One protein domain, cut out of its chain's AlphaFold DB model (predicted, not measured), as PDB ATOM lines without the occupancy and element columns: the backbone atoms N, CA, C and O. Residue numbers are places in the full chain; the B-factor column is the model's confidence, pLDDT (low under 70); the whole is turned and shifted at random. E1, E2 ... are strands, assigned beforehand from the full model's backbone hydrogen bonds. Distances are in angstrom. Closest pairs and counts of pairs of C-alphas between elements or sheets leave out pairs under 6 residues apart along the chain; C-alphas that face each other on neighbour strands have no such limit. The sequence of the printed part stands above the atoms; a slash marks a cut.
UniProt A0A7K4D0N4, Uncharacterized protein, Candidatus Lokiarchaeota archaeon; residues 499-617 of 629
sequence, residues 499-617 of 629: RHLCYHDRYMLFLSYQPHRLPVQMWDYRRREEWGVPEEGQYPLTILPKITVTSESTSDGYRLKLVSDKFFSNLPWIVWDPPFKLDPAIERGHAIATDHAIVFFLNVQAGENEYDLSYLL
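This is residues 499 to 617 of the 629 residues of an uncharacterized protein of Candidatus Lokiarchaeota archaeon (UniProt A0A7K4D0N4). Two three-stranded sheets, E1 E2 E3 and E6 E8 E7, are partly face to face as a small sandwich with their strands crossed. A third sheet, E4 E5 E9, stands off on the far side of E6 and E8, which run through the middle, and residues 532 to 538 stick out as the tip of a long loop. The 119 printed residues hold nine strands, E1 to E9 in chain order, and no named helix; each sheet is antiparallel in the order given. The class is all strand, with 54 residues, under half, in named elements. The whole is compact, with a radius of gyration of the C-alphas of 14.9 A, and spans 50 by 31 by 25 A.

E8, residues 597 to 604, is the inner strand between E6, residues 568 to 576, and E7, residues 591 to 593. N 573 and O 600 are 2.8 A apart across E6 and E8, and N 592 and O 599 are 3.0 A apart across the hairpin E7 and E8. Facing this sheet is a meander, each strand the antiparallel neighbour of the one before: E1, residues 500 to 504, E2, residues 508 to 513, and E3, residues 521 to 524. N 501 and O 512 are 2.9 A apart in the hairpin E1 and E2, as are N 509 and O 523 in the hairpin E2 and E3. These two sheets form a sandwich, two sheets face to face: the parts that face each other are 10.4 A centre to centre, and the strands of the one stand at 41 degrees to those of the other. E2 and E6 are near each other, with 7 pairs of C-alphas within 10 A. In the third sheet E5, residues 559 to 564, is the inner strand between E4, residues 547 to 553, and E9, residues 607 to 612. N 548 and O 563 are 2.9 A apart in the hairpin E4 and E5, and N 562 and O 609 are 3.0 A apart across E5 and E9. This sheet is twisted, its C-alphas lying up to 4.2 A off the best plane. The closest C-alphas of E5 and E8, those of Ser 564 and Val 604, are 7.1 A apart, while E8 and E9 meet only through their link.

E6 is 21.4 A long, E8 20.2 A, E9 17.0 A, E2 16.9 A, E4 16.5 A and E5 16.1 A; E1, E3 and E7 are shorter. E1 begins at C-alpha 500, (-33.606, -49.813, -13.621), and E9 ends at C-alpha 612, (-43.101, -29.475, -26.493).

The C-alphas farthest apart, Glu 536 and Asp 556, are 50.4 A apart. The printed part has no cut. The links E3 to E4 and E6 to E7 are long. Mean pLDDT of the printed part is 92.7; residues 531 to 533 are under 70.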
ATOM      1  N   ARG A 499     -33.585 -48.046  -9.113       96.94
ATOM      2  CA  ARG A 499     -34.482 -48.676 -10.080       96.94
ATOM      3  C   ARG A 499     -33.906 -48.606 -11.492       96.94
ATOM      4  O   ARG A 499     -33.439 -47.540 -11.915       96.94
ATOM      5  N   HIS A 500     -34.033 -49.706 -12.229       98.00
ATOM      6  CA  HIS A 500     -33.606 -49.813 -13.621       98.00
ATOM      7  C   HIS A 500     -34.794 -49.778 -14.566       98.00
ATOM      8  O   HIS A 500     -35.891 -50.230 -14.244       98.00
ATOM      9  N   LEU A 501     -34.540 -49.257 -15.760       98.50
ATOM     10  CA  LEU A 501     -35.433 -49.338 -16.901       98.50
ATOM     11  C   LEU A 501     -34.681 -50.008 -18.045       98.50
ATOM     12  O   LEU A 501     -33.658 -49.496 -18.515       98.50
ATOM     13  N   CYS A 502     -35.197 -51.142 -18.494       98.19
ATOM     14  CA  CYS A 502     -34.663 -51.908 -19.609       98.19
ATOM     15  C   CYS A 502     -35.702 -51.923 -20.729       98.19
ATOM     16  O   CYS A 502     -36.880 -52.188 -20.494       98.19
ATOM     17  N   TYR A 503     -35.266 -51.647 -21.954       98.00
ATOM     18  CA  TYR A 503     -36.103 -51.751 -23.144       98.00
ATOM     19  C   TYR A 503     -35.397 -52.487 -24.280       98.00
ATOM     20  O   TYR A 503     -34.216 -52.240 -24.528       98.00
ATOM     21  N   HIS A 504     -36.115 -53.353 -24.992       97.19
ATOM     22  CA  HIS A 504     -35.705 -53.787 -26.324       97.19
ATOM     23  C   HIS A 504     -36.901 -53.896 -27.258       97.19
ATOM     24  O   HIS A 504     -38.021 -54.179 -26.839       97.19
ATOM     25  N   ASP A 505     -36.637 -53.668 -28.536       95.88
ATOM     26  CA  ASP A 505     -37.531 -53.955 -29.645       95.88
ATOM     27  C   ASP A 505     -36.709 -54.340 -30.883       95.88
ATOM     28  O   ASP A 505     -35.502 -54.589 -30.818       95.88
ATOM     29  N   ARG A 506     -37.354 -54.345 -32.053       94.25
ATOM     30  CA  ARG A 506     -36.710 -54.611 -33.344       94.25
ATOM     31  C   ARG A 506     -35.516 -53.702 -33.657       94.25
ATOM     32  O   ARG A 506     -34.628 -54.090 -34.418       94.25
ATOM     33  N   TYR A 507     -35.531 -52.472 -33.165       94.62
ATOM     34  CA  TYR A 507     -34.680 -51.381 -33.623       94.62
ATOM     35  C   TYR A 507     -33.617 -50.983 -32.610       94.62
ATOM     36  O   TYR A 507     -32.587 -50.446 -33.020       94.62
ATOM     37  N   MET A 508     -33.835 -51.225 -31.323       96.19
ATOM     38  CA  MET A 508     -32.871 -50.885 -30.292       96.19
ATOM     39  C   MET A 508     -32.997 -51.754 -29.049       96.19
ATOM     40  O   MET A 508     -34.034 -52.345 -28.766       96.19
ATOM     41  N   LEU A 509     -31.930 -51.737 -28.263       96.88
ATOM     42  CA  LEU A 509     -31.901 -52.211 -26.891       96.88
ATOM     43  C   LEU A 509     -31.253 -51.134 -26.036       96.88
ATOM     44  O   LEU A 509     -30.221 -50.586 -26.422       96.88
ATOM     45  N   PHE A 510     -31.821 -50.821 -24.879       97.62
ATOM     46  CA  PHE A 510     -31.187 -49.918 -23.933       97.62
ATOM     47  C   PHE A 510     -31.440 -50.316 -22.480       97.62
ATOM     48  O   PHE A 510     -32.482 -50.867 -22.134       97.62
ATOM     49  N   LEU A 511     -30.472 -49.990 -21.626       97.56
ATOM     50  CA  LEU A 511     -30.582 -50.086 -20.176       97.56
ATOM     51  C   LEU A 511     -30.246 -48.732 -19.560       97.56
ATOM     52  O   LEU A 511     -29.288 -48.061 -19.961       97.56
ATOM     53  N   SER A 512     -31.028 -48.337 -18.567       97.81
ATOM     54  CA  SER A 512     -30.804 -47.143 -17.764       97.81
ATOM     55  C   SER A 512     -31.202 -47.390 -16.315       97.81
ATOM     56  O   SER A 512     -31.829 -48.398 -15.995       97.81
ATOM     57  N   TYR A 513     -30.856 -46.455 -15.443       97.19
ATOM     58  CA  TYR A 513     -31.279 -46.445 -14.049       97.19
ATOM     59  C   TYR A 513     -31.359 -45.014 -13.524       97.19
ATOM     60  O   TYR A 513     -30.764 -44.090 -14.089       97.19
ATOM     61  N   GLN A 514     -32.113 -44.809 -12.449       95.75
ATOM     62  CA  GLN A 514     -32.262 -43.484 -11.849       95.75
ATOM     63  C   GLN A 514     -30.908 -42.915 -11.371       95.75
ATOM     64  O   GLN A 514     -30.122 -43.652 -10.775       95.75
ATOM     65  N   PRO A 515     -30.626 -41.610 -11.571       95.81
ATOM     66  CA  PRO A 515     -31.478 -40.578 -12.177       95.81
ATOM     67  C   PRO A 515     -31.154 -40.293 -13.661       95.81
ATOM     68  O   PRO A 515     -31.437 -39.198 -14.155       95.81
ATOM     69  N   HIS A 516     -30.510 -41.213 -14.387       96.88
ATOM     70  CA  HIS A 516     -30.017 -40.939 -15.740       96.88
ATOM     71  C   HIS A 516     -31.158 -40.633 -16.726       96.88
ATOM     72  O   HIS A 516     -32.103 -41.408 -16.867       96.88
ATOM     73  N   ARG A 517     -31.043 -39.504 -17.442       97.25
ATOM     74  CA  ARG A 517     -31.978 -39.087 -18.509       97.25
ATOM     75  C   ARG A 517     -31.747 -39.809 -19.834       97.25
ATOM     76  O   ARG A 517     -32.660 -39.916 -20.642       97.25
ATOM     77  N   LEU A 518     -30.520 -40.263 -20.060       98.06
ATOM     78  CA  LEU A 518     -30.118 -41.028 -21.234       98.06
ATOM     79  C   LEU A 518     -29.801 -42.463 -20.813       98.06
ATOM     80  O   LEU A 518     -29.449 -42.676 -19.650       98.06
ATOM     81  N   PRO A 519     -29.871 -43.436 -21.733       97.88
ATOM     82  CA  PRO A 519     -29.389 -44.775 -21.452       97.88
ATOM     83  C   PRO A 519     -27.930 -44.804 -21.003       97.88
ATOM     84  O   PRO A 519     -27.095 -44.048 -21.500       97.88
ATOM     85  N   VAL A 520     -27.620 -45.730 -20.101       95.69
ATOM     86  CA  VAL A 520     -26.241 -46.021 -19.683       95.69
ATOM     87  C   VAL A 520     -25.590 -46.998 -20.661       95.69
ATOM     88  O   VAL A 520     -24.407 -46.873 -20.973       95.69
ATOM     89  N   GLN A 521     -26.374 -47.929 -21.204       95.00
ATOM     90  CA  GLN A 521     -25.990 -48.777 -22.329       95.00
ATOM     91  C   GLN A 521     -27.090 -48.732 -23.391       95.00
ATOM     92  O   GLN A 521     -28.274 -48.777 -23.061       95.00
ATOM     93  N   MET A 522     -26.705 -48.627 -24.663       96.06
ATOM     94  CA  MET A 522     -27.638 -48.643 -25.790       96.06
ATOM     95  C   MET A 522     -27.011 -49.329 -26.998       96.06
ATOM     96  O   MET A 522     -25.880 -49.030 -27.380       96.06
ATOM     97  N   TRP A 523     -27.786 -50.168 -27.664       94.75
ATOM     98  CA  TRP A 523     -27.487 -50.784 -28.946       94.75
ATOM     99  C   TRP A 523     -28.533 -50.336 -29.962       94.75
ATOM    100  O   TRP A 523     -29.730 -50.498 -29.743       94.75
ATOM    101  N   ASP A 524     -28.080 -49.746 -31.064       94.75
ATOM    102  CA  ASP A 524     -28.937 -49.301 -32.156       94.75
ATOM    103  C   ASP A 524     -28.873 -50.308 -33.311       94.75
ATOM    104  O   ASP A 524     -27.936 -50.324 -34.118       94.75
ATOM    105  N   TYR A 525     -29.886 -51.165 -33.401       94.00
ATOM    106  CA  TYR A 525     -29.976 -52.211 -34.417       94.00
ATOM    107  C   TYR A 525     -30.306 -51.664 -35.809       94.00
ATOM    108  O   TYR A 525     -30.095 -52.353 -36.816       94.00
ATOM    109  N   ARG A 526     -30.751 -50.405 -35.923       90.94
ATOM    110  CA  ARG A 526     -30.982 -49.759 -37.230       90.94
ATOM    111  C   ARG A 526     -29.679 -49.630 -38.013       90.94
ATOM    112  O   ARG A 526     -29.689 -49.740 -39.238       90.94
ATOM    113  N   ARG A 527     -28.555 -49.498 -37.302       87.00
ATOM    114  CA  ARG A 527     -27.207 -49.333 -37.863       87.00
ATOM    115  C   ARG A 527     -26.517 -50.651 -38.220       87.00
ATOM    116  O   ARG A 527     -25.349 -50.633 -38.579       87.00
ATOM    117  N   ARG A 528     -27.211 -51.796 -38.192       84.06
ATOM    118  CA  ARG A 528     -26.608 -53.130 -38.409       84.06
ATOM    119  C   ARG A 528     -25.742 -53.293 -39.662       84.06
ATOM    120  O   ARG A 528     -24.852 -54.128 -39.670       84.06
ATOM    121  N   GLU A 529     -25.991 -52.522 -40.719       81.38
ATOM    122  CA  GLU A 529     -25.218 -52.616 -41.968       81.38
ATOM    123  C   GLU A 529     -23.868 -51.898 -41.901       81.38
ATOM    124  O   GLU A 529     -22.948 -52.264 -42.626       81.38
ATOM    125  N   GLU A 530     -23.706 -50.924 -41.004       81.81
ATOM    126  CA  GLU A 530     -22.403 -50.279 -40.793       81.81
ATOM    127  C   GLU A 530     -21.495 -51.145 -39.888       81.81
ATOM    128  O   GLU A 530     -20.308 -50.867 -39.737       81.81
ATOM    129  N   TRP A 531     -22.064 -52.184 -39.261       68.38
ATOM    130  CA  TRP A 531     -21.496 -52.908 -38.129       68.38
ATOM    131  C   TRP A 531     -21.309 -54.361 -38.573       68.38
ATOM    132  O   TRP A 531     -22.104 -55.244 -38.262       68.38
ATOM    133  N   GLY A 532     -20.258 -54.608 -39.360       62.91
ATOM    134  CA  GLY A 532     -19.832 -55.950 -39.773       62.91
ATOM    135  C   GLY A 532     -19.197 -56.718 -38.615       62.91
ATOM    136  O   GLY A 532     -18.004 -57.008 -38.656       62.91
ATOM    137  N   VAL A 533     -19.963 -56.964 -37.550       65.19
ATOM    138  CA  VAL A 533     -19.450 -57.549 -36.304       65.19
ATOM    139  C   VAL A 533     -19.110 -59.026 -36.536       65.19
ATOM    140  O   VAL A 533     -20.000 -59.781 -36.941       65.19
ATOM    141  N   PRO A 534     -17.859 -59.453 -36.281       72.69
ATOM    142  CA  PRO A 534     -17.496 -60.866 -36.288       72.69
ATOM    143  C   PRO A 534     -18.320 -61.681 -35.278       72.69
ATOM    144  O   PRO A 534     -18.885 -61.150 -34.321       72.69
ATOM    145  N   GLU A 535     -18.379 -62.999 -35.463       81.00
ATOM    146  CA  GLU A 535     -18.978 -63.896 -34.463       81.00
ATOM    147  C   GLU A 535     -18.208 -63.850 -33.133       81.00
ATOM    148  O   GLU A 535     -18.818 -63.950 -32.075       81.00
ATOM    149  N   GLU A 536     -16.897 -63.604 -33.165       74.81
ATOM    150  CA  GLU A 536     -16.082 -63.309 -31.984       74.81
ATOM    151  C   GLU A 536     -16.110 -61.810 -31.668       74.81
ATOM    152  O   GLU A 536     -15.449 -60.993 -32.307       74.81
ATOM    153  N   GLY A 537     -16.921 -61.411 -30.692       73.44
ATOM    154  CA  GLY A 537     -16.943 -60.027 -30.238       73.44
ATOM    155  C   GLY A 537     -18.278 -59.581 -29.672       73.44
ATOM    156  O   GLY A 537     -19.241 -60.334 -29.564       73.44
ATOM    157  N   GLN A 538     -18.322 -58.310 -29.307       77.38
ATOM    158  CA  GLN A 538     -19.530 -57.653 -28.829       77.38
ATOM    159  C   GLN A 538     -20.181 -56.872 -29.962       77.38
ATOM    160  O   GLN A 538     -19.486 -56.243 -30.767       77.38
ATOM    161  N   TYR A 539     -21.515 -56.848 -29.997       77.75
ATOM    162  CA  TYR A 539     -22.176 -55.836 -30.807       77.75
ATOM    163  C   TYR A 539     -21.822 -54.464 -30.210       77.75
ATOM    164  O   TYR A 539     -21.930 -54.303 -28.987       77.75
ATOM    165  N   PRO A 540     -21.339 -53.497 -31.011       84.62
ATOM    166  CA  PRO A 540     -20.776 -52.285 -30.438       84.62
ATOM    167  C   PRO A 540     -21.811 -51.505 -29.618       84.62
ATOM    168  O   PRO A 540     -23.018 -51.625 -29.809       84.62
ATOM    169  N   LEU A 541     -21.343 -50.710 -28.661       91.19
ATOM    170  CA  LEU A 541     -22.219 -49.798 -27.939       91.19
ATOM    171  C   LEU A 541     -22.455 -48.542 -28.772       91.19
ATOM    172  O   LEU A 541     -21.562 -48.012 -29.436       91.19
ATOM    173  N   THR A 542     -23.677 -48.036 -28.709       93.12
ATOM    174  CA  THR A 542     -24.053 -46.798 -29.373       93.12
ATOM    175  C   THR A 542     -23.436 -45.625 -28.632       93.12
ATOM    176  O   THR A 542     -23.734 -45.378 -27.466       93.12
ATOM    177  N   ILE A 543     -22.598 -44.856 -29.323       94.25
ATOM    178  CA  ILE A 543     -22.070 -43.606 -28.778       94.25
ATOM    179  C   ILE A 543     -23.204 -42.578 -28.781       94.25
ATOM    180  O   ILE A 543     -23.541 -42.027 -29.834       94.25
ATOM    181  N   LEU A 544     -23.766 -42.295 -27.610       96.38
ATOM    182  CA  LEU A 544     -24.814 -41.290 -27.425       96.38
ATOM    183  C   LEU A 544     -24.289 -39.857 -27.662       96.38
ATOM    184  O   LEU A 544     -23.076 -39.625 -27.600       96.38
ATOM    185  N   PRO A 545     -25.163 -38.894 -28.006       96.00
ATOM    186  CA  PRO A 545     -24.800 -37.479 -28.042       96.00
ATOM    187  C   PRO A 545     -24.507 -36.942 -26.639       96.00
ATOM    188  O   PRO A 545     -25.087 -37.395 -25.649       96.00
ATOM    189  N   LYS A 546     -23.637 -35.936 -26.556       97.31
ATOM    190  CA  LYS A 546     -23.502 -35.113 -25.352       97.31
ATOM    191  C   LYS A 546     -24.648 -34.118 -25.332       97.31
ATOM    192  O   LYS A 546     -24.754 -33.284 -26.228       97.31
ATOM    193  N   ILE A 547     -25.477 -34.209 -24.300       97.88
ATOM    194  CA  ILE A 547     -26.660 -33.372 -24.133       97.88
ATOM    195  C   ILE A 547     -26.463 -32.427 -22.950       97.88
ATOM    196  O   ILE A 547     -26.160 -32.866 -21.841       97.88
ATOM    197  N   THR A 548     -26.705 -31.139 -23.180       97.94
ATOM    198  CA  THR A 548     -26.821 -30.122 -22.130       97.94
ATOM    199  C   THR A 548     -28.258 -29.629 -22.093       97.94
ATOM    200  O   THR A 548     -28.712 -28.999 -23.044       97.94
ATOM    201  N   VAL A 549     -28.979 -29.890 -21.003       97.88
ATOM    202  CA  VAL A 549     -30.337 -29.358 -20.810       97.88
ATOM    203  C   VAL A 549     -30.242 -27.878 -20.453       97.88
ATOM    204  O   VAL A 549     -29.613 -27.521 -19.459       97.88
ATOM    205  N   THR A 550     -30.853 -27.014 -21.262       97.88
ATOM    206  CA  THR A 550     -30.882 -25.560 -21.031       97.88
ATOM    207  C   THR A 550     -32.146 -25.124 -20.302       97.88
ATOM    208  O   THR A 550     -32.104 -24.171 -19.527       97.88
ATOM    209  N   SER A 551     -33.259 -25.836 -20.494       97.62
ATOM    210  CA  SER A 551     -34.466 -25.683 -19.678       97.62
ATOM    211  C   SER A 551     -35.330 -26.942 -19.727       97.62
ATOM    212  O   SER A 551     -35.500 -27.524 -20.794       97.62
ATOM    213  N   GLU A 552     -35.943 -27.308 -18.607       96.81
ATOM    214  CA  GLU A 552     -36.936 -28.381 -18.503       96.81
ATOM    215  C   GLU A 552     -38.105 -27.851 -17.662       96.81
ATOM    216  O   GLU A 552     -37.879 -27.266 -16.601       96.81
ATOM    217  N   SER A 553     -39.341 -27.996 -18.142       95.38
ATOM    218  CA  SER A 553     -40.547 -27.594 -17.409       95.38
ATOM    219  C   SER A 553     -41.589 -28.703 -17.422       95.38
ATOM    220  O   SER A 553     -41.824 -29.324 -18.459       95.38
ATOM    221  N   THR A 554     -42.213 -28.911 -16.263       92.50
ATOM    222  CA  THR A 554     -43.268 -29.903 -16.015       92.50
ATOM    223  C   THR A 554     -44.590 -29.271 -15.549       92.50
ATOM    224  O   THR A 554     -45.545 -29.999 -15.281       92.50
ATOM    225  N   SER A 555     -44.659 -27.936 -15.403       86.31
ATOM    226  CA  SER A 555     -45.799 -27.244 -14.770       86.31
ATOM    227  C   SER A 555     -47.070 -27.247 -15.619       86.31
ATOM    228  O   SER A 555     -48.159 -27.413 -15.080       86.31
ATOM    229  N   ASP A 556     -46.922 -27.083 -16.934       82.69
ATOM    230  CA  ASP A 556     -48.016 -26.910 -17.902       82.69
ATOM    231  C   ASP A 556     -47.876 -27.915 -19.057       82.69
ATOM    232  O   ASP A 556     -48.002 -27.568 -20.231       82.69
ATOM    233  N   GLY A 557     -47.531 -29.157 -18.708       87.94
ATOM    234  CA  GLY A 557     -47.094 -30.195 -19.641       87.94
ATOM    235  C   GLY A 557     -45.578 -30.392 -19.602       87.94
ATOM    236  O   GLY A 557     -44.930 -29.956 -18.654       87.94
ATOM    237  N   TYR A 558     -45.007 -31.075 -20.597       95.06
ATOM    238  CA  TYR A 558     -43.579 -31.405 -20.618       95.06
ATOM    239  C   TYR A 558     -42.863 -30.684 -21.757       95.06
ATOM    240  O   TYR A 558     -43.042 -31.012 -22.931       95.06
ATOM    241  N   ARG A 559     -42.038 -29.693 -21.403       96.81
ATOM    242  CA  ARG A 559     -41.232 -28.909 -22.349       96.81
ATOM    243  C   ARG A 559     -39.752 -29.054 -22.039       96.81
ATOM    244  O   ARG A 559     -39.337 -28.903 -20.890       96.81
ATOM    245  N   LEU A 560     -38.955 -29.285 -23.073       97.88
ATOM    246  CA  LEU A 560     -37.524 -29.546 -22.972       97.88
ATOM    247  C   LEU A 560     -36.763 -28.709 -23.998       97.88
ATOM    248  O   LEU A 560     -37.036 -28.787 -25.194       97.88
ATOM    249  N   LYS A 561     -35.766 -27.955 -23.537       98.25
ATOM    250  CA  LYS A 561     -34.744 -27.341 -24.385       98.25
ATOM    251  C   LYS A 561     -33.391 -27.923 -24.035       98.25
ATOM    252  O   LYS A 561     -33.031 -28.030 -22.859       98.25
ATOM    253  N   LEU A 562     -32.644 -28.299 -25.060       98.25
ATOM    254  CA  LEU A 562     -31.333 -28.903 -24.904       98.25
ATOM    255  C   LEU A 562     -30.397 -28.517 -26.043       98.25
ATOM    256  O   LEU A 562     -30.831 -28.106 -27.117       98.25
ATOM    257  N   VAL A 563     -29.103 -28.684 -25.806       98.19
ATOM    258  CA  VAL A 563     -28.054 -28.583 -26.818       98.19
ATOM    259  C   VAL A 563     -27.415 -29.949 -26.988       98.19
ATOM    260  O   VAL A 563     -27.031 -30.567 -25.994       98.19
ATOM    261  N   SER A 564     -27.283 -30.401 -28.232       98.19
ATOM    262  CA  SER A 564     -26.604 -31.646 -28.589       98.19
ATOM    263  C   SER A 564     -25.348 -31.379 -29.406       98.19
ATOM    264  O   SER A 564     -25.332 -30.499 -30.267       98.19
ATOM    265  N   ASP A 565     -24.301 -32.169 -29.190       98.12
ATOM    266  CA  ASP A 565     -23.075 -32.096 -29.991       98.12
ATOM    267  C   ASP A 565     -23.208 -32.738 -31.382       98.12
ATOM    268  O   ASP A 565     -22.404 -32.451 -32.271       98.12
ATOM    269  N   LYS A 566     -24.221 -33.585 -31.601       97.19
ATOM    270  CA  LYS A 566     -24.464 -34.258 -32.885       97.19
ATOM    271  C   LYS A 566     -25.932 -34.622 -33.106       97.19
ATOM    272  O   LYS A 566     -26.744 -34.604 -32.182       97.19
ATOM    273  N   PHE A 567     -26.257 -34.992 -34.343       96.62
ATOM    274  CA  PHE A 567     -27.556 -35.571 -34.674       96.62
ATOM    275  C   PHE A 567     -27.709 -36.982 -34.081       96.62
ATOM    276  O   PHE A 567     -26.757 -37.770 -34.091       96.62
ATOM    277  N   PHE A 568     -28.913 -37.314 -33.616       95.88
ATOM    278  CA  PHE A 568     -29.292 -38.657 -33.191       95.88
ATOM    279  C   PHE A 568     -30.786 -38.900 -33.434       95.88
ATOM    280  O   PHE A 568     -31.623 -38.108 -33.004       95.88
ATOM    281  N   SER A 569     -31.136 -40.006 -34.092       95.31
ATOM    282  CA  SER A 569     -32.536 -40.361 -34.354       95.31
ATOM    283  C   SER A 569     -33.090 -41.310 -33.294       95.31
ATOM    284  O   SER A 569     -32.453 -42.314 -32.970       95.31
ATOM    285  N   ASN A 570     -34.302 -41.035 -32.806       95.06
ATOM    286  CA  ASN A 570     -34.986 -41.756 -31.722       95.06
ATOM    287  C   ASN A 570     -34.095 -41.968 -30.486       95.06
ATOM    288  O   ASN A 570     -33.938 -43.088 -30.008       95.06
ATOM    289  N   LEU A 571     -33.477 -40.894 -29.994       97.19
ATOM    290  CA  LEU A 571     -32.767 -40.889 -28.722       97.19
ATOM    291  C   LEU A 571     -33.768 -41.152 -27.584       97.19
ATOM    292  O   LEU A 571     -34.686 -40.342 -27.425       97.19
ATOM    293  N   PRO A 572     -33.603 -42.214 -26.777       97.88
ATOM    294  CA  PRO A 572     -34.433 -42.418 -25.597       97.88
ATOM    295  C   PRO A 572     -34.150 -41.323 -24.562       97.88
ATOM    296  O   PRO A 572     -33.024 -41.191 -24.078       97.88
ATOM    297  N   TRP A 573     -35.169 -40.534 -24.231       98.00
ATOM    298  CA  TRP A 573     -35.132 -39.501 -23.202       98.00
ATOM    299  C   TRP A 573     -36.053 -39.873 -22.044       98.00
ATOM    300  O   TRP A 573     -37.271 -39.923 -22.207       98.00
ATOM    301  N   ILE A 574     -35.471 -40.125 -20.875       98.19
ATOM    302  CA  ILE A 574     -36.147 -40.751 -19.738       98.19
ATOM    303  C   ILE A 574     -36.552 -39.696 -18.707       98.19
ATOM    304  O   ILE A 574     -35.717 -38.984 -18.135       98.19
ATOM    305  N   VAL A 575     -37.850 -39.626 -18.425       97.69
ATOM    306  CA  VAL A 575     -38.425 -38.828 -17.345       97.69
ATOM    307  C   VAL A 575     -38.844 -39.744 -16.210       97.69
ATOM    308  O   VAL A 575     -39.856 -40.427 -16.312       97.69
ATOM    309  N   TRP A 576     -38.052 -39.749 -15.140       97.56
ATOM    310  CA  TRP A 576     -38.328 -40.509 -13.924       97.56
ATOM    311  C   TRP A 576     -39.346 -39.801 -13.031       97.56
ATOM    312  O   TRP A 576     -39.313 -38.574 -12.922       97.56
ATOM    313  N   ASP A 577     -40.217 -40.596 -12.413       96.19
ATOM    314  CA  ASP A 577     -41.312 -40.197 -11.527       96.19
ATOM    315  C   ASP A 577     -42.069 -38.956 -12.048       96.19
ATOM    316  O   ASP A 577     -42.166 -37.934 -11.357       96.19
ATOM    317  N   PRO A 578     -42.564 -39.000 -13.305       93.81
ATOM    318  CA  PRO A 578     -43.169 -37.838 -13.931       93.81
ATOM    319  C   PRO A 578     -44.453 -37.437 -13.188       93.81
ATOM    320  O   PRO A 578     -45.276 -38.293 -12.865       93.81
ATOM    321  N   PRO A 579     -44.709 -36.132 -12.980       92.44
ATOM    322  CA  PRO A 579     -45.942 -35.656 -12.345       92.44
ATOM    323  C   PRO A 579     -47.170 -35.725 -13.277       92.44
ATOM    324  O   PRO A 579     -48.211 -35.143 -12.983       92.44
ATOM    325  N   PHE A 580     -47.050 -36.403 -14.417       91.81
ATOM    326  CA  PHE A 580     -48.041 -36.508 -15.483       91.81
ATOM    327  C   PHE A 580     -48.073 -37.935 -16.041       91.81
ATOM    328  O   PHE A 580     -47.164 -38.728 -15.806       91.81
ATOM    329  N   LYS A 581     -49.119 -38.259 -16.805       92.12
ATOM    330  CA  LYS A 581     -49.298 -39.570 -17.441       92.12
ATOM    331  C   LYS A 581     -49.310 -39.434 -18.957       92.12
ATOM    332  O   LYS A 581     -49.793 -38.430 -19.475       92.12
ATOM    333  N   LEU A 582     -48.802 -40.450 -19.646       92.50
ATOM    334  CA  LEU A 582     -48.912 -40.558 -21.098       92.50
ATOM    335  C   LEU A 582     -50.380 -40.788 -21.490       92.50
ATOM    336  O   LEU A 582     -51.093 -41.518 -20.798       92.50
ATOM    337  N   ASP A 583     -50.834 -40.170 -22.578       88.94
ATOM    338  CA  ASP A 583     -52.136 -40.482 -23.164       88.94
ATOM    339  C   ASP A 583     -52.118 -41.937 -23.690       88.94
ATOM    340  O   ASP A 583     -51.225 -42.299 -24.462       88.94
ATOM    341  N   PRO A 584     -53.066 -42.800 -23.273       85.81
ATOM    342  CA  PRO A 584     -53.101 -44.203 -23.688       85.81
ATOM    343  C   PRO A 584     -53.287 -44.407 -25.200       85.81
ATOM    344  O   PRO A 584     -53.048 -45.514 -25.681       85.81
ATOM    345  N   ALA A 585     -53.719 -43.384 -25.948       86.19
ATOM    346  CA  ALA A 585     -53.841 -43.432 -27.404       86.19
ATOM    347  C   ALA A 585     -52.502 -43.250 -28.143       86.19
ATOM    348  O   ALA A 585     -52.448 -43.450 -29.357       86.19
ATOM    349  N   ILE A 586     -51.427 -42.862 -27.447       85.50
ATOM    350  CA  ILE A 586     -50.120 -42.648 -28.070       85.50
ATOM    351  C   ILE A 586     -49.516 -43.972 -28.529       85.50
ATOM    352  O   ILE A 586     -49.366 -44.925 -27.763       85.50
ATOM    353  N   GLU A 587     -49.113 -44.009 -29.799       78.94
ATOM    354  CA  GLU A 587     -48.375 -45.137 -30.348       78.94
ATOM    355  C   GLU A 587     -47.008 -45.277 -29.665       78.94
ATOM    356  O   GLU A 587     -46.269 -44.303 -29.488       78.94
ATOM    357  N   ARG A 588     -46.628 -46.523 -29.358       76.38
ATOM    358  CA  ARG A 588     -45.364 -46.862 -28.675       76.38
ATOM    359  C   ARG A 588     -44.112 -46.320 -29.372       76.38
ATOM    360  O   ARG A 588     -43.095 -46.117 -28.720       76.38
ATOM    361  N   GLY A 589     -44.187 -46.051 -30.679       78.88
ATOM    362  CA  GLY A 589     -43.089 -45.458 -31.447       78.88
ATOM    363  C   GLY A 589     -42.718 -44.031 -31.022       78.88
ATOM    364  O   GLY A 589     -41.622 -43.574 -31.339       78.88
ATOM    365  N   HIS A 590     -43.594 -43.330 -30.297       84.88
ATOM    366  CA  HIS A 590     -43.344 -41.970 -29.811       84.88
ATOM    367  C   HIS A 590     -42.910 -41.936 -28.347       84.88
ATOM    368  O   HIS A 590     -42.010 -41.168 -27.987       84.88
ATOM    369  N   ALA A 591     -43.533 -42.766 -27.513       93.94
ATOM    370  CA  ALA A 591     -43.196 -42.876 -26.106       93.94
ATOM    371  C   ALA A 591     -43.617 -44.223 -25.512       93.94
ATOM    372  O   ALA A 591     -44.568 -44.856 -25.971       93.94
ATOM    373  N   ILE A 592     -42.942 -44.615 -24.435       95.50
ATOM    374  CA  ILE A 592     -43.359 -45.710 -23.551       95.50
ATOM    375  C   ILE A 592     -43.514 -45.181 -22.127       95.50
ATOM    376  O   ILE A 592     -42.832 -44.234 -21.735       95.50
ATOM    377  N   ALA A 593     -44.410 -45.788 -21.354       95.62
ATOM    378  CA  ALA A 593     -44.658 -45.422 -19.968       95.62
ATOM    379  C   ALA A 593     -44.659 -46.663 -19.072       95.62
ATOM    380  O   ALA A 593     -45.249 -47.690 -19.414       95.62
ATOM    381  N   THR A 594     -44.018 -46.530 -17.920       96.56
ATOM    382  CA  THR A 594     -44.078 -47.438 -16.774       96.56
ATOM    383  C   THR A 594     -44.674 -46.684 -15.579       96.56
ATOM    384  O   THR A 594     -45.131 -45.547 -15.719       96.56
ATOM    385  N   ASP A 595     -44.704 -47.294 -14.394       95.81
ATOM    386  CA  ASP A 595     -45.201 -46.638 -13.183       95.81
ATOM    387  C   ASP A 595     -44.314 -45.458 -12.784       95.81
ATOM    388  O   ASP A 595     -44.821 -44.459 -12.273       95.81
ATOM    389  N   HIS A 596     -43.003 -45.575 -13.016       97.38
ATOM    390  CA  HIS A 596     -42.011 -44.618 -12.541       97.38
ATOM    391  C   HIS A 596     -41.180 -43.977 -13.648       97.38
ATOM    392  O   HIS A 596     -40.270 -43.203 -13.346       97.38
ATOM    393  N   ALA A 597     -41.468 -44.245 -14.919       97.62
ATOM    394  CA  ALA A 597     -40.783 -43.596 -16.023       97.62
ATOM    395  C   ALA A 597     -41.697 -43.352 -17.224       97.62
ATOM    396  O   ALA A 597     -42.555 -44.162 -17.565       97.62
ATOM    397  N   ILE A 598     -41.454 -42.249 -17.926       97.44
ATOM    398  CA  ILE A 598     -41.881 -42.064 -19.315       97.44
ATOM    399  C   ILE A 598     -40.622 -41.900 -20.160       97.44
ATOM    400  O   ILE A 598     -39.753 -41.094 -19.829       97.44
ATOM    401  N   VAL A 599     -40.518 -42.650 -21.254       97.88
ATOM    402  CA  VAL A 599     -39.435 -42.505 -22.231       97.88
ATOM    403  C   VAL A 599     -39.999 -41.892 -23.492       97.88
ATOM    404  O   VAL A 599     -40.907 -42.455 -24.094       97.88
ATOM    405  N   PHE A 600     -39.430 -40.767 -23.910       97.50
ATOM    406  CA  PHE A 600     -39.715 -40.142 -25.194       97.50
ATOM    407  C   PHE A 600     -38.618 -40.492 -26.196       97.50
ATOM    408  O   PHE A 600     -37.436 -40.422 -25.862       97.50
ATOM    409  N   PHE A 601     -38.983 -40.818 -27.433       96.81
ATOM    410  CA  PHE A 601     -38.014 -41.090 -28.494       96.81
ATOM    411  C   PHE A 601     -37.789 -39.838 -29.346       96.81
ATOM    412  O   PHE A 601     -38.575 -39.509 -30.232       96.81
ATOM    413  N   LEU A 602     -36.710 -39.105 -29.061       97.00
ATOM    414  CA  LEU A 602     -36.458 -37.784 -29.641       97.00
ATOM    415  C   LEU A 602     -35.580 -37.862 -30.892       97.00
ATOM    416  O   LEU A 602     -34.530 -38.499 -30.897       97.00
ATOM    417  N   ASN A 603     -35.948 -37.132 -31.942       97.12
ATOM    418  CA  ASN A 603     -35.025 -36.831 -33.035       97.12
ATOM    419  C   ASN A 603     -34.260 -35.555 -32.690       97.12
ATOM    420  O   ASN A 603     -34.832 -34.465 -32.713       97.12
ATOM    421  N   VAL A 604     -32.983 -35.702 -32.351       97.56
ATOM    422  CA  VAL A 604     -32.110 -34.626 -31.874       97.56
ATOM    423  C   VAL A 604     -31.200 -34.163 -33.000       97.56
ATOM    424  O   VAL A 604     -30.530 -34.976 -33.626       97.56
ATOM    425  N   GLN A 605     -31.165 -32.859 -33.258       98.06
ATOM    426  CA  GLN A 605     -30.242 -32.194 -34.179       98.06
ATOM    427  C   GLN A 605     -28.979 -31.737 -33.446       98.06
ATOM    428  O   GLN A 605     -29.009 -31.496 -32.242       98.06
ATOM    429  N   ALA A 606     -27.868 -31.572 -34.167       97.75
ATOM    430  CA  ALA A 606     -26.702 -30.886 -33.613       97.75
ATOM    431  C   ALA A 606     -27.048 -29.408 -33.336       97.75
ATOM    432  O   ALA A 606     -27.650 -28.749 -34.183       97.75
ATOM    433  N   GLY A 607     -26.645 -28.883 -32.180       98.12
ATOM    434  CA  GLY A 607     -27.010 -27.542 -31.720       98.12
ATOM    435  C   GLY A 607     -28.247 -27.532 -30.818       98.12
ATOM    436  O   GLY A 607     -28.491 -28.483 -30.076       98.12
ATOM    437  N   GLU A 608     -28.986 -26.423 -30.833       98.25
ATOM    438  CA  GLU A 608     -30.170 -26.209 -29.994       98.25
ATOM    439  C   GLU A 608     -31.380 -27.003 -30.502       98.25
ATOM    440  O   GLU A 608     -31.671 -27.035 -31.696       98.25
ATOM    441  N   ASN A 609     -32.100 -27.624 -29.572       98.38
ATOM    442  CA  ASN A 609     -33.347 -28.337 -29.815       98.38
ATOM    443  C   ASN A 609     -34.389 -27.891 -28.792       98.38
ATOM    444  O   ASN A 609     -34.068 -27.670 -27.621       98.38
ATOM    445  N   GLU A 610     -35.640 -27.815 -29.228       98.19
ATOM    446  CA  GLU A 610     -36.789 -27.494 -28.390       98.19
ATOM    447  C   GLU A 610     -37.913 -28.483 -28.680       98.19
ATOM    448  O   GLU A 610     -38.276 -28.709 -29.834       98.19
ATOM    449  N   TYR A 611     -38.449 -29.075 -27.619       97.50
ATOM    450  CA  TYR A 611     -39.537 -30.037 -27.670       97.50
ATOM    451  C   TYR A 611     -40.658 -29.577 -26.745       97.50
ATOM    452  O   TYR A 611     -40.429 -29.344 -25.557       97.50
ATOM    453  N   ASP A 612     -41.873 -29.496 -27.281       96.25
ATOM    454  CA  ASP A 612     -43.101 -29.475 -26.493       96.25
ATOM    455  C   ASP A 612     -43.776 -30.836 -26.661       96.25
ATOM    456  O   ASP A 612     -44.263 -31.169 -27.738       96.25
ATOM    457  N   LEU A 613     -43.726 -31.650 -25.612       95.00
ATOM    458  CA  LEU A 613     -44.234 -33.023 -25.582       95.00
ATOM    459  C   LEU A 613     -45.564 -33.102 -24.826       95.00
ATOM    460  O   LEU A 613     -46.058 -34.192 -24.546       95.00
ATOM    461  N   SER A 614     -46.166 -31.954 -24.508       92.25
ATOM    462  CA  SER A 614     -47.410 -31.869 -23.736       92.25
ATOM    463  C   SER A 614     -48.598 -32.501 -24.462       92.25
ATOM    464  O   SER A 614     -49.525 -32.977 -23.818       92.25
ATOM    465  N   TYR A 615     -48.545 -32.575 -25.796       88.62
ATOM    466  CA  TYR A 615     -49.548 -33.253 -26.623       88.62
ATOM    467  C   TYR A 615     -49.550 -34.777 -26.494       88.62
ATOM    468  O   TYR A 615     -50.501 -35.414 -26.931       88.62
ATOM    469  N   LEU A 616     -48.510 -35.358 -25.891       88.38
ATOM    470  CA  LEU A 616     -48.443 -36.788 -25.595       88.38
ATOM    471  C   LEU A 616     -49.038 -37.127 -24.221       88.38
ATOM    472  O   LEU A 616     -49.085 -38.296 -23.847       88.38
ATOM    473  N   LEU A 617     -49.435 -36.123 -23.435       88.50
ATOM    474  CA  LEU A 617     -49.812 -36.287 -22.034       88.50
ATOM    475  C   LEU A 617     -51.327 -36.221 -21.839       88.50
ATOM    476  O   LEU A 617     -52.018 -35.368 -22.398       88.50
TER     477      LEU A 617